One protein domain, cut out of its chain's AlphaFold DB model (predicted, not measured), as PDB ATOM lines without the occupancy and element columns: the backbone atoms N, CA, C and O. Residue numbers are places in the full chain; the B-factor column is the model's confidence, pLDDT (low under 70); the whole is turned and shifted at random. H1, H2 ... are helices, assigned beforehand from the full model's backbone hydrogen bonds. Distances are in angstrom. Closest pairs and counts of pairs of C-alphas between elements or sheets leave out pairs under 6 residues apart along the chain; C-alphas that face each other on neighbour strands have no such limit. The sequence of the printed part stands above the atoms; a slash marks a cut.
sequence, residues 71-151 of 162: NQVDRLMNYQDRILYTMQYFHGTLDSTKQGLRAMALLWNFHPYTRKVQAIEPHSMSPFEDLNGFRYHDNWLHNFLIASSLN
ATOM      1  N   ASN A  71     -39.056 -49.726  36.983       85.44
ATOM      2  CA  ASN A  71     -37.876 -49.239  36.260       85.44
ATOM      3  C   ASN A  71     -37.902 -47.728  35.958       85.44
ATOM      4  O   ASN A  71     -36.860 -47.085  36.007       85.44
ATOM      5  N   GLN A  72     -39.068 -47.140  35.667       82.75
ATOM      6  CA  GLN A  72     -39.158 -45.686  35.456       82.75
ATOM      7  C   GLN A  72     -38.924 -44.891  36.749       82.75
ATOM      8  O   GLN A  72     -38.238 -43.872  36.729       82.75
ATOM      9  N   VAL A  73     -39.428 -45.392  37.878       86.75
ATOM     10  CA  VAL A  73     -39.188 -44.817  39.209       86.75
ATOM     11  C   VAL A  73     -37.740 -45.056  39.632       86.75
ATOM     12  O   VAL A  73     -37.067 -44.124  40.055       86.75
ATOM     13  N   ASP A  74     -37.223 -46.270  39.446       91.50
ATOM     14  CA  ASP A  74     -35.861 -46.644  39.837       91.50
ATOM     15  C   ASP A  74     -34.815 -45.793  39.107       91.50
ATOM     16  O   ASP A  74     -33.838 -45.361  39.708       91.50
ATOM     17  N   ARG A  75     -35.024 -45.490  37.819       89.38
ATOM     18  CA  ARG A  75     -34.138 -44.597  37.051       89.38
ATOM     19  C   ARG A  75     -34.066 -43.197  37.651       89.38
ATOM     20  O   ARG A  75     -32.966 -42.665  37.790       89.38
ATOM     21  N   LEU A  76     -35.215 -42.633  38.021       90.56
ATOM     22  CA  LEU A  76     -35.295 -41.332  38.683       90.56
ATOM     23  C   LEU A  76     -34.612 -41.367  40.056       90.56
ATOM     24  O   LEU A  76     -33.815 -40.484  40.368       90.56
ATOM     25  N   MET A  77     -34.897 -42.393  40.861       92.75
ATOM     26  CA  MET A  77     -34.322 -42.536  42.201       92.75
ATOM     27  C   MET A  77     -32.803 -42.714  42.148       92.75
ATOM     28  O   MET A  77     -32.092 -42.039  42.884       92.75
ATOM     29  N   ASN A  78     -32.291 -43.534  41.227       93.81
ATOM     30  CA  ASN A  78     -30.852 -43.727  41.032       93.81
ATOM     31  C   ASN A  78     -30.152 -42.446  40.555       93.81
ATOM     32  O   ASN A  78     -29.021 -42.169  40.951       93.81
ATOM     33  N   TYR A  79     -30.809 -41.656  39.698       92.38
ATOM     34  CA  TYR A  79     -30.299 -40.347  39.285       92.38
ATOM     35  C   TYR A  79     -30.181 -39.389  40.475       92.38
ATOM     36  O   TYR A  79     -29.123 -38.788  40.668       92.38
ATOM     37  N   GLN A  80     -31.237 -39.279  41.288       93.06
ATOM     38  CA  GLN A  80     -31.230 -38.425  42.478       93.06
ATOM     39  C   GLN A  80     -30.176 -38.879  43.487       93.06
ATOM     40  O   GLN A  80     -29.391 -38.054  43.942       93.06
ATOM     41  N   ASP A  81     -30.112 -40.177  43.787       94.12
ATOM     42  CA  ASP A  81     -29.149 -40.753  44.728       94.12
ATOM     43  C   ASP A  81     -27.702 -40.448  44.321       94.12
ATOM     44  O   ASP A  81     -26.909 -39.978  45.132       94.12
ATOM     45  N   ARG A  82     -27.369 -40.587  43.031       94.31
ATOM     46  CA  ARG A  82     -26.026 -40.272  42.525       94.31
ATOM     47  C   ARG A  82     -25.652 -38.800  42.706       94.31
ATOM     48  O   ARG A  82     -24.506 -38.497  43.054       94.31
ATOM     49  N   ILE A  83     -26.581 -37.880  42.440       92.19
ATOM     50  CA  ILE A  83     -26.328 -36.446  42.631       92.19
ATOM     51  C   ILE A  83     -26.202 -36.133  44.117       92.19
ATOM     52  O   ILE A  83     -25.233 -35.481  44.501       92.19
ATOM     53  N   LEU A  84     -27.131 -36.633  44.935       93.06
ATOM     54  CA  LEU A  84     -27.105 -36.466  46.384       93.06
ATOM     55  C   LEU A  84     -25.779 -36.964  46.945       93.06
ATOM     56  O   LEU A  84     -25.078 -36.192  47.582       93.06
ATOM     57  N   TYR A  85     -25.359 -38.180  46.616       94.50
ATOM     58  CA  TYR A  85     -24.064 -38.710  47.026       94.50
ATOM     59  C   TYR A  85     -22.893 -37.784  46.649       94.50
ATOM     60  O   TYR A  85     -22.035 -37.501  47.482       94.50
ATOM     61  N   THR A  86     -22.885 -37.249  45.423       91.69
ATOM     62  CA  THR A  86     -21.822 -36.346  44.935       91.69
ATOM     63  C   THR A  86     -21.763 -35.034  45.721       91.69
ATOM     64  O   THR A  86     -20.676 -34.531  45.995       91.69
ATOM     65  N   MET A  87     -22.916 -34.490  46.121       89.06
ATOM     66  CA  MET A  87     -23.001 -33.287  46.961       89.06
ATOM     67  C   MET A  87     -22.962 -33.586  48.469       89.06
ATOM     68  O   MET A  87     -23.254 -32.700  49.269       89.06
ATOM     69  N   GLN A  88     -22.606 -34.821  48.851       90.31
ATOM     70  CA  GLN A  88     -22.577 -35.308  50.235       90.31
ATOM     71  C   GLN A  88     -23.955 -35.226  50.937       90.31
ATOM     72  O   GLN A  88     -24.088 -34.996  52.130       90.31
ATOM     73  N   TYR A  89     -25.016 -35.489  50.180       89.12
ATOM     74  CA  TYR A  89     -26.421 -35.434  50.570       89.12
ATOM     75  C   TYR A  89     -26.852 -34.025  51.002       89.12
ATOM     76  O   TYR A  89     -26.721 -33.064  50.246       89.12
ATOM     77  N   PHE A  90     -27.449 -33.896  52.183       87.50
ATOM     78  CA  PHE A  90     -28.085 -32.671  52.644       87.50
ATOM     79  C   PHE A  90     -27.147 -31.900  53.568       87.50
ATOM     80  O   PHE A  90     -27.307 -31.907  54.786       87.50
ATOM     81  N   HIS A  91     -26.164 -31.222  52.979       82.12
ATOM     82  CA  HIS A  91     -25.395 -30.209  53.694       82.12
ATOM     83  C   HIS A  91     -26.043 -28.828  53.560       82.12
ATOM     84  O   HIS A  91     -26.512 -28.433  52.491       82.12
ATOM     85  N   GLY A  92     -26.043 -28.075  54.661       84.88
ATOM     86  CA  GLY A  92     -26.609 -26.731  54.728       84.88
ATOM     87  C   GLY A  92     -27.970 -26.701  55.416       84.88
ATOM     88  O   GLY A  92     -28.176 -27.355  56.436       84.88
ATOM     89  N   THR A  93     -28.889 -25.892  54.894       90.88
ATOM     90  CA  THR A  93     -30.201 -25.663  55.504       90.88
ATOM     91  C   THR A  93     -31.281 -26.522  54.846       90.88
ATOM     92  O   THR A  93     -31.127 -27.066  53.748       90.88
ATOM     93  N   LEU A  94     -32.435 -26.626  55.509       91.44
ATOM     94  CA  LEU A  94     -33.619 -27.249  54.918       91.44
ATOM     95  C   LEU A  94     -34.025 -26.562  53.602       91.44
ATOM     96  O   LEU A  94     -34.471 -27.224  52.666       91.44
ATOM     97  N   ASP A  95     -33.850 -25.245  53.514       89.31
ATOM     98  CA  ASP A  95     -34.211 -24.478  52.324       89.31
ATOM     99  C   ASP A  95     -33.259 -24.743  51.158       89.31
ATOM    100  O   ASP A  95     -33.732 -24.963  50.041       89.31
ATOM    101  N   SER A  96     -31.943 -24.819  51.401       88.25
ATOM    102  CA  SER A  96     -30.986 -25.205  50.353       88.25
ATOM    103  C   SER A  96     -31.251 -26.629  49.861       88.25
ATOM    104  O   SER A  96     -31.231 -26.885  48.658       88.25
ATOM    105  N   THR A  97     -31.607 -27.538  50.772       89.88
ATOM    106  CA  THR A  97     -32.011 -28.911  50.440       89.88
ATOM    107  C   THR A  97     -33.253 -28.945  49.545       89.88
ATOM    108  O   THR A  97     -33.253 -29.601  48.500       89.88
ATOM    109  N   LYS A  98     -34.310 -28.204  49.905       90.31
ATOM    110  CA  LYS A  98     -35.536 -28.105  49.096       90.31
ATOM    111  C   LYS A  98     -35.256 -27.535  47.707       90.31
ATOM    112  O   LYS A  98     -35.798 -28.038  46.723       90.31
ATOM    113  N   GLN A  99     -34.416 -26.504  47.616       88.56
ATOM    114  CA  GLN A  99     -34.018 -25.914  46.339       88.56
ATOM    115  C   GLN A  99     -33.233 -26.909  45.478       88.56
ATOM    116  O   GLN A  99     -33.547 -27.054  44.298       88.56
ATOM    117  N   GLY A 100     -32.283 -27.643  46.067       89.19
ATOM    118  CA  GLY A 100     -31.518 -28.682  45.378       89.19
ATOM    119  C   GLY A 100     -32.410 -29.787  44.812       89.19
ATOM    120  O   GLY A 100     -32.361 -30.063  43.615       89.19
ATOM    121  N   LEU A 101     -33.299 -30.358  45.631       91.00
ATOM    122  CA  LEU A 101     -34.246 -31.386  45.177       91.00
ATOM    123  C   LEU A 101     -35.195 -30.862  44.091       91.00
ATOM    124  O   LEU A 101     -35.451 -31.550  43.102       91.00
ATOM    125  N   ARG A 102     -35.683 -29.621  44.223       90.19
ATOM    126  CA  ARG A 102     -36.511 -28.981  43.190       90.19
ATOM    127  C   ARG A 102     -35.746 -28.819  41.877       90.19
ATOM    128  O   ARG A 102     -36.307 -29.096  40.819       90.19
ATOM    129  N   ALA A 103     -34.488 -28.390  41.931       89.69
ATOM    130  CA  ALA A 103     -33.645 -28.258  40.749       89.69
ATOM    131  C   ALA A 103     -33.426 -29.615  40.064       89.69
ATOM    132  O   ALA A 103     -33.584 -29.709  38.848       89.69
ATOM    133  N   MET A 104     -33.159 -30.680  40.832       92.00
ATOM    134  CA  MET A 104     -33.031 -32.042  40.297       92.00
ATOM    135  C   MET A 104     -34.312 -32.509  39.597       92.00
ATOM    136  O   MET A 104     -34.234 -33.064  38.502       92.00
ATOM    137  N   ALA A 105     -35.483 -32.254  40.189       91.12
ATOM    138  CA  ALA A 105     -36.772 -32.612  39.598       91.12
ATOM    139  C   ALA A 105     -37.064 -31.830  38.306       91.12
ATOM    140  O   ALA A 105     -37.530 -32.409  37.326       91.12
ATOM    141  N   LEU A 106     -36.761 -30.527  38.274       91.06
ATOM    142  CA  LEU A 106     -36.896 -29.715  37.061       91.06
ATOM    143  C   LEU A 106     -35.961 -30.213  35.957       91.06
ATOM    144  O   LEU A 106     -36.407 -30.419  34.832       91.06
ATOM    145  N   LEU A 107     -34.690 -30.460  36.276       91.94
ATOM    146  CA  LEU A 107     -33.739 -31.010  35.311       91.94
ATOM    147  C   LEU A 107     -34.223 -32.351  34.764       91.94
ATOM    148  O   LEU A 107     -34.190 -32.547  33.556       91.94
ATOM    149  N   TRP A 108     -34.730 -33.239  35.623       92.19
ATOM    150  CA  TRP A 108     -35.258 -34.525  35.178       92.19
ATOM    151  C   TRP A 108     -36.446 -34.371  34.217       92.19
ATOM    152  O   TRP A 108     -36.497 -35.017  33.178       92.19
ATOM    153  N   ASN A 109     -37.396 -33.492  34.530       92.25
ATOM    154  CA  ASN A 109     -38.598 -33.344  33.710       92.25
ATOM    155  C   ASN A 109     -38.334 -32.663  32.363       92.25
ATOM    156  O   ASN A 109     -39.010 -32.976  31.387       92.25
ATOM    157  N   PHE A 110     -37.375 -31.739  32.301       93.31
ATOM    158  CA  PHE A 110     -37.087 -30.969  31.089       93.31
ATOM    159  C   PHE A 110     -35.886 -31.486  30.292       93.31
ATOM    160  O   PHE A 110     -35.637 -30.967  29.201       93.31
ATOM    161  N   HIS A 111     -35.136 -32.484  30.786       90.44
ATOM    162  CA  HIS A 111     -34.044 -33.052  30.000       90.44
ATOM    163  C   HIS A 111     -34.602 -33.661  28.707       90.44
ATOM    164  O   HIS A 111     -35.643 -34.329  28.728       90.44
ATOM    165  N   PRO A 112     -33.907 -33.490  27.570       92.75
ATOM    166  CA  PRO A 112     -34.360 -34.082  26.335       92.75
ATOM    167  C   PRO A 112     -34.197 -35.603  26.395       92.75
ATOM    168  O   PRO A 112     -33.202 -36.121  26.916       92.75
ATOM    169  N   TYR A 113     -35.145 -36.335  25.824       91.44
ATOM    170  CA  TYR A 113     -34.976 -37.755  25.567       91.44
ATOM    171  C   TYR A 113     -33.813 -38.009  24.608       91.44
ATOM    172  O   TYR A 113     -33.321 -37.116  23.920       91.44
ATOM    173  N   THR A 114     -33.360 -39.257  24.529       89.62
ATOM    174  CA  THR A 114     -32.367 -39.630  23.513       89.62
ATOM    175  C   THR A 114     -32.970 -39.511  22.110       89.62
ATOM    176  O   THR A 114     -34.162 -39.757  21.932       89.62
ATOM    177  N   ARG A 115     -32.146 -39.219  21.092       89.31
ATOM    178  CA  ARG A 115     -32.599 -39.114  19.686       89.31
ATOM    179  C   ARG A 115     -33.413 -40.326  19.226       89.31
ATOM    180  O   ARG A 115     -34.360 -40.181  18.467       89.31
ATOM    181  N   LYS A 116     -33.063 -41.519  19.720       91.25
ATOM    182  CA  LYS A 116     -33.790 -42.758  19.427       91.25
ATOM    183  C   LYS A 116     -35.240 -42.708  19.912       91.25
ATOM    184  O   LYS A 116     -36.115 -43.169  19.198       91.25
ATOM    185  N   VAL A 117     -35.478 -42.188  21.114       88.94
ATOM    186  CA  VAL A 117     -36.827 -42.071  21.690       88.94
ATOM    187  C   VAL A 117     -37.605 -40.957  20.998       88.94
ATOM    188  O   VAL A 117     -38.757 -41.166  20.652       88.94
ATOM    189  N   GLN A 118     -36.955 -39.826  20.707       89.25
ATOM    190  CA  GLN A 118     -37.578 -38.713  19.976       89.25
ATOM    191  C   GLN A 118     -38.072 -39.123  18.577       89.25
ATOM    192  O   GLN A 118     -39.040 -38.564  18.074       89.25
ATOM    193  N   ALA A 119     -37.434 -40.111  17.943       90.31
ATOM    194  CA  ALA A 119     -37.828 -40.626  16.633       90.31
ATOM    195  C   ALA A 119     -39.044 -41.578  16.660       90.31
ATOM    196  O   ALA A 119     -39.489 -42.003  15.597       90.31
ATOM    197  N   ILE A 120     -39.569 -41.938  17.836       90.88
ATOM    198  CA  ILE A 120     -40.722 -42.838  17.991       90.88
ATOM    199  C   ILE A 120     -41.987 -41.997  18.208       90.88
ATOM    200  O   ILE A 120     -41.962 -41.040  18.979       90.88
ATOM    201  N   GLU A 121     -43.092 -42.352  17.546       84.44
ATOM    202  CA  GLU A 121     -44.392 -41.711  17.780       84.44
ATOM    203  C   GLU A 121     -44.962 -42.058  19.175       84.44
ATOM    204  O   GLU A 121     -44.873 -43.217  19.593       84.44
ATOM    205  N   PRO A 122     -45.599 -41.107  19.887       79.81
ATOM    206  CA  PRO A 122     -45.765 -39.694  19.542       79.81
ATOM    207  C   PRO A 122     -44.479 -38.921  19.857       79.81
ATOM    208  O   PRO A 122     -44.032 -38.908  21.000       79.81
ATOM    209  N   HIS A 123     -43.877 -38.299  18.839       84.81
ATOM    210  CA  HIS A 123     -42.587 -37.613  18.939       84.81
ATOM    211  C   HIS A 123     -42.553 -36.631  20.112       84.81
ATOM    212  O   HIS A 123     -43.087 -35.526  20.025       84.81
ATOM    213  N   SER A 124     -41.899 -37.036  21.194       87.19
ATOM    214  CA  SER A 124     -41.802 -36.256  22.419       87.19
ATOM    215  C   SER A 124     -40.357 -35.924  22.717       87.19
ATOM    216  O   SER A 124     -39.448 -36.743  22.529       87.19
ATOM    217  N   MET A 125     -40.138 -34.701  23.183       89.69
ATOM    218  CA  MET A 125     -38.808 -34.216  23.493       89.69
ATOM    219  C   MET A 125     -38.421 -34.492  24.935       89.69
ATOM    220  O   MET A 125     -37.229 -34.620  25.185       89.69
ATOM    221  N   SER A 126     -39.361 -34.579  25.880       92.81
ATOM    222  CA  SER A 126     -39.042 -34.680  27.313       92.81
ATOM    223  C   SER A 126     -40.196 -35.254  28.145       92.81
ATOM    224  O   SER A 126     -41.349 -35.164  27.721       92.81
ATOM    225  N   PRO A 127     -39.930 -35.745  29.373       91.88
ATOM    226  CA  PRO A 127     -40.988 -36.169  30.293       91.88
ATOM    227  C   PRO A 127     -42.032 -35.086  30.584       91.88
ATOM    228  O   PRO A 127     -43.202 -35.395  30.793       91.88
ATOM    229  N   PHE A 128     -41.633 -33.810  30.594       92.50
ATOM    230  CA  PHE A 128     -42.560 -32.693  30.762       92.50
ATOM    231  C   PHE A 128     -43.624 -32.668  29.660       92.50
ATOM    232  O   PHE A 128     -44.805 -32.520  29.964       92.50
ATOM    233  N   GLU A 129     -43.215 -32.827  28.403       92.75
ATOM    234  CA  GLU A 129     -44.129 -32.810  27.259       92.75
ATOM    235  C   GLU A 129     -45.084 -34.007  27.301       92.75
ATOM    236  O   GLU A 129     -46.283 -33.816  27.123       92.75
ATOM    237  N   ASP A 130     -44.595 -35.200  27.663       91.06
ATOM    238  CA  ASP A 130     -45.438 -36.399  27.815       91.06
ATOM    239  C   ASP A 130     -46.518 -36.235  28.885       91.06
ATOM    240  O   ASP A 130     -47.660 -36.651  28.700       91.06
ATOM    241  N   LEU A 131     -46.153 -35.650  30.029       89.38
ATOM    242  CA  LEU A 131     -47.057 -35.518  31.169       89.38
ATOM    243  C   LEU A 131     -48.059 -34.374  30.999       89.38
ATOM    244  O   LEU A 131     -49.162 -34.456  31.535       89.38
ATOM    245  N   ASN A 132     -47.679 -33.304  30.298       90.12
ATOM    246  CA  ASN A 132     -48.503 -32.101  30.173       90.12
ATOM    247  C   ASN A 132     -49.207 -31.982  28.813       90.12
ATOM    248  O   ASN A 132     -50.173 -31.232  28.699       90.12
ATOM    249  N   GLY A 133     -48.730 -32.681  27.782       90.81
ATOM    250  CA  GLY A 133     -49.243 -32.580  26.414       90.81
ATOM    251  C   GLY A 133     -48.862 -31.285  25.689       90.81
ATOM    252  O   GLY A 133     -49.435 -30.986  24.643       90.81
ATOM    253  N   PHE A 134     -47.931 -30.491  26.230       90.56
ATOM    254  CA  PHE A 134     -47.439 -29.264  25.600       90.56
ATOM    255  C   PHE A 134     -45.980 -28.968  25.973       90.56
ATOM    256  O   PHE A 134     -45.450 -29.481  26.959       90.56
ATOM    257  N   ARG A 135     -45.350 -28.066  25.212       90.38
ATOM    258  CA  ARG A 135     -44.054 -27.443  25.523       90.38
ATOM    259  C   ARG A 135     -44.113 -25.938  25.268       90.38
ATOM    260  O   ARG A 135     -44.917 -25.489  24.457       90.38
ATOM    261  N   TYR A 136     -43.276 -25.157  25.948       89.25
ATOM    262  CA  TYR A 136     -43.242 -23.699  25.761       89.25
ATOM    263  C   TYR A 136     -42.443 -23.287  24.516       89.25
ATOM    264  O   TYR A 136     -42.740 -22.271  23.896       89.25
ATOM    265  N   HIS A 137     -41.403 -24.049  24.176       91.31
ATOM    266  CA  HIS A 137     -40.449 -23.761  23.109       91.31
ATOM    267  C   HIS A 137     -39.796 -25.065  22.605       91.31
ATOM    268  O   HIS A 137     -39.720 -26.047  23.344       91.31
ATOM    269  N   ASP A 138     -39.271 -25.086  21.377       89.00
ATOM    270  CA  ASP A 138     -38.617 -26.284  20.807       89.00
ATOM    271  C   ASP A 138     -37.251 -26.593  21.446       89.00
ATOM    272  O   ASP A 138     -36.837 -27.742  21.578       89.00
ATOM    273  N   ASN A 139     -36.548 -25.553  21.892       89.38
ATOM    274  CA  ASN A 139     -35.332 -25.686  22.694       89.38
ATOM    275  C   ASN A 139     -35.662 -26.058  24.152       89.38
ATOM    276  O   ASN A 139     -36.224 -25.250  24.894       89.38
ATOM    277  N   TRP A 140     -35.235 -27.249  24.579       89.38
ATOM    278  CA  TRP A 140     -35.441 -27.764  25.937       89.38
ATOM    279  C   TRP A 140     -34.894 -26.836  27.034       89.38
ATOM    280  O   TRP A 140     -35.512 -26.704  28.091       89.38
ATOM    281  N   LEU A 141     -33.778 -26.140  26.780       90.88
ATOM    282  CA  LEU A 141     -33.168 -25.244  27.761       90.88
ATOM    283  C   LEU A 141     -34.061 -24.026  28.028       90.88
ATOM    284  O   LEU A 141     -34.169 -23.583  29.169       90.88
ATOM    285  N   HIS A 142     -34.758 -23.519  27.005       91.31
ATOM    286  CA  HIS A 142     -35.729 -22.438  27.184       91.31
ATOM    287  C   HIS A 142     -36.906 -22.897  28.048       91.31
ATOM    288  O   HIS A 142     -37.289 -22.180  28.968       91.31
ATOM    289  N   ASN A 143     -37.427 -24.108  27.823       89.44
ATOM    290  CA  ASN A 143     -38.490 -24.673  28.662       89.44
ATOM    291  C   ASN A 143     -38.062 -24.758  30.135       89.44
ATOM    292  O   ASN A 143     -38.804 -24.336  31.024       89.44
ATOM    293  N   PHE A 144     -36.844 -25.245  30.388       89.81
ATOM    294  CA  PHE A 144     -36.273 -25.316  31.731       89.81
ATOM    295  C   PHE A 144     -36.125 -23.929  32.378       89.81
ATOM    296  O   PHE A 144     -36.521 -23.742  33.531       89.81
ATOM    297  N   LEU A 145     -35.596 -22.937  31.653       90.06
ATOM    298  CA  LEU A 145     -35.430 -21.569  32.160       90.06
ATOM    299  C   LEU A 145     -36.780 -20.902  32.455       90.06
ATOM    300  O   LEU A 145     -36.941 -20.294  33.511       90.06
ATOM    301  N   ILE A 146     -37.779 -21.080  31.589       87.69
ATOM    302  CA  ILE A 146     -39.142 -20.580  31.817       87.69
ATOM    303  C   ILE A 146     -39.723 -21.208  33.093       87.69
ATOM    304  O   ILE A 146     -40.169 -20.488  33.986       87.69
ATOM    305  N   ALA A 147     -39.643 -22.532  33.243       84.50
ATOM    306  CA  ALA A 147     -40.201 -23.237  34.397       84.50
ATOM    307  C   ALA A 147     -39.484 -22.924  35.727       84.50
ATOM    308  O   ALA A 147     -40.115 -22.890  36.789       84.50
ATOM    309  N   SER A 148     -38.170 -22.692  35.686       84.38
ATOM    310  CA  SER A 148     -37.352 -22.370  36.866       84.38
ATOM    311  C   SER A 148     -37.422 -20.890  37.261       84.38
ATOM    312  O   SER A 148     -37.451 -20.590  38.456       84.38
ATOM    313  N   SER A 149     -37.530 -19.974  36.292       80.00
ATOM    314  CA  SER A 149     -37.583 -18.520  36.529       80.00
ATOM    315  C   SER A 149     -38.794 -18.081  37.356       80.00
ATOM    316  O   SER A 149     -38.726 -17.095  38.089       80.00
ATOM    317  N   LEU A 150     -39.894 -18.837  37.299       63.91
ATOM    318  CA  LEU A 150     -41.139 -18.455  37.956       63.91
ATOM    319  C   LEU A 150     -41.178 -18.736  39.459       63.91
ATOM    320  O   LEU A 150     -42.135 -18.312  40.091       63.91
ATOM    321  N   ASN A 151     -40.207 -19.434  40.065       59.06
ATOM    322  CA  ASN A 151     -40.134 -19.687  41.519       59.06
ATOM    323  C   ASN A 151     -41.466 -20.106  42.203       59.06
ATOM    324  O   ASN A 151     -41.651 -19.894  43.398       59.06
TER     325      ASN A 151
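What this domain is: This is residues 71 to 151 of the 162 residues of an uncharacterized protein of Leptolyngbya sp. 'hensonii' (UniProt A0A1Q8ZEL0). The longest helix, H2, runs through a flat model, with H1 slanting past one side and H5 packed on the opposite side of its last part. H4 packs crosswise on H2's residues 108 to 110, and tiny H3 lies beyond that end. The printed part has 81 residues with five named helices, H1 to H5 in order: all helix, only just loose, close to compact, radius of gyration of the C-alphas 14.2 A, spans 42 by 31 by 17 A.

How they stand to each other: H1, residues 71 to 86, is close to but not clearly touching H2, residues 94 to 110; the closest C-alphas, of Gln 80 and Met 104, are 7.0 A apart. They run opposite ways at a steep tilt of 45 degrees. H3, residues 115 to 118, touches no helix. H4, residues 127 to 132, touches H2's residues 108 to 110 alone, about perpendicular at 87 degrees; closest C-alphas Asn 109 and Phe 128, 5.0 A. H5, residues 140 to 149, touches H2's residues 103 to 110 alone, opposite ways at a shallow tilt of 29 degrees; closest C-alphas Phe 110 and Phe 144, 5.7 A. Every O i to N i+4 pair is within hydrogen-bond range in H2, H4 and H5, 11 of 12 in H1; H3 is too short.

Where its parts are: H1 begins at C-alpha 71 (-37.876, -49.239, 36.260) and measures 22.3 A, H2 24.4 A; H5, 14.2 A, ends at C-alpha 149 (-37.583, -18.520, 36.529).

The domain as a whole: C-alphas 92 and 121, the farthest apart, are 43.7 A apart. The printed part has no cut and no long link. Residues 150 to 151 are under pLDDT 70.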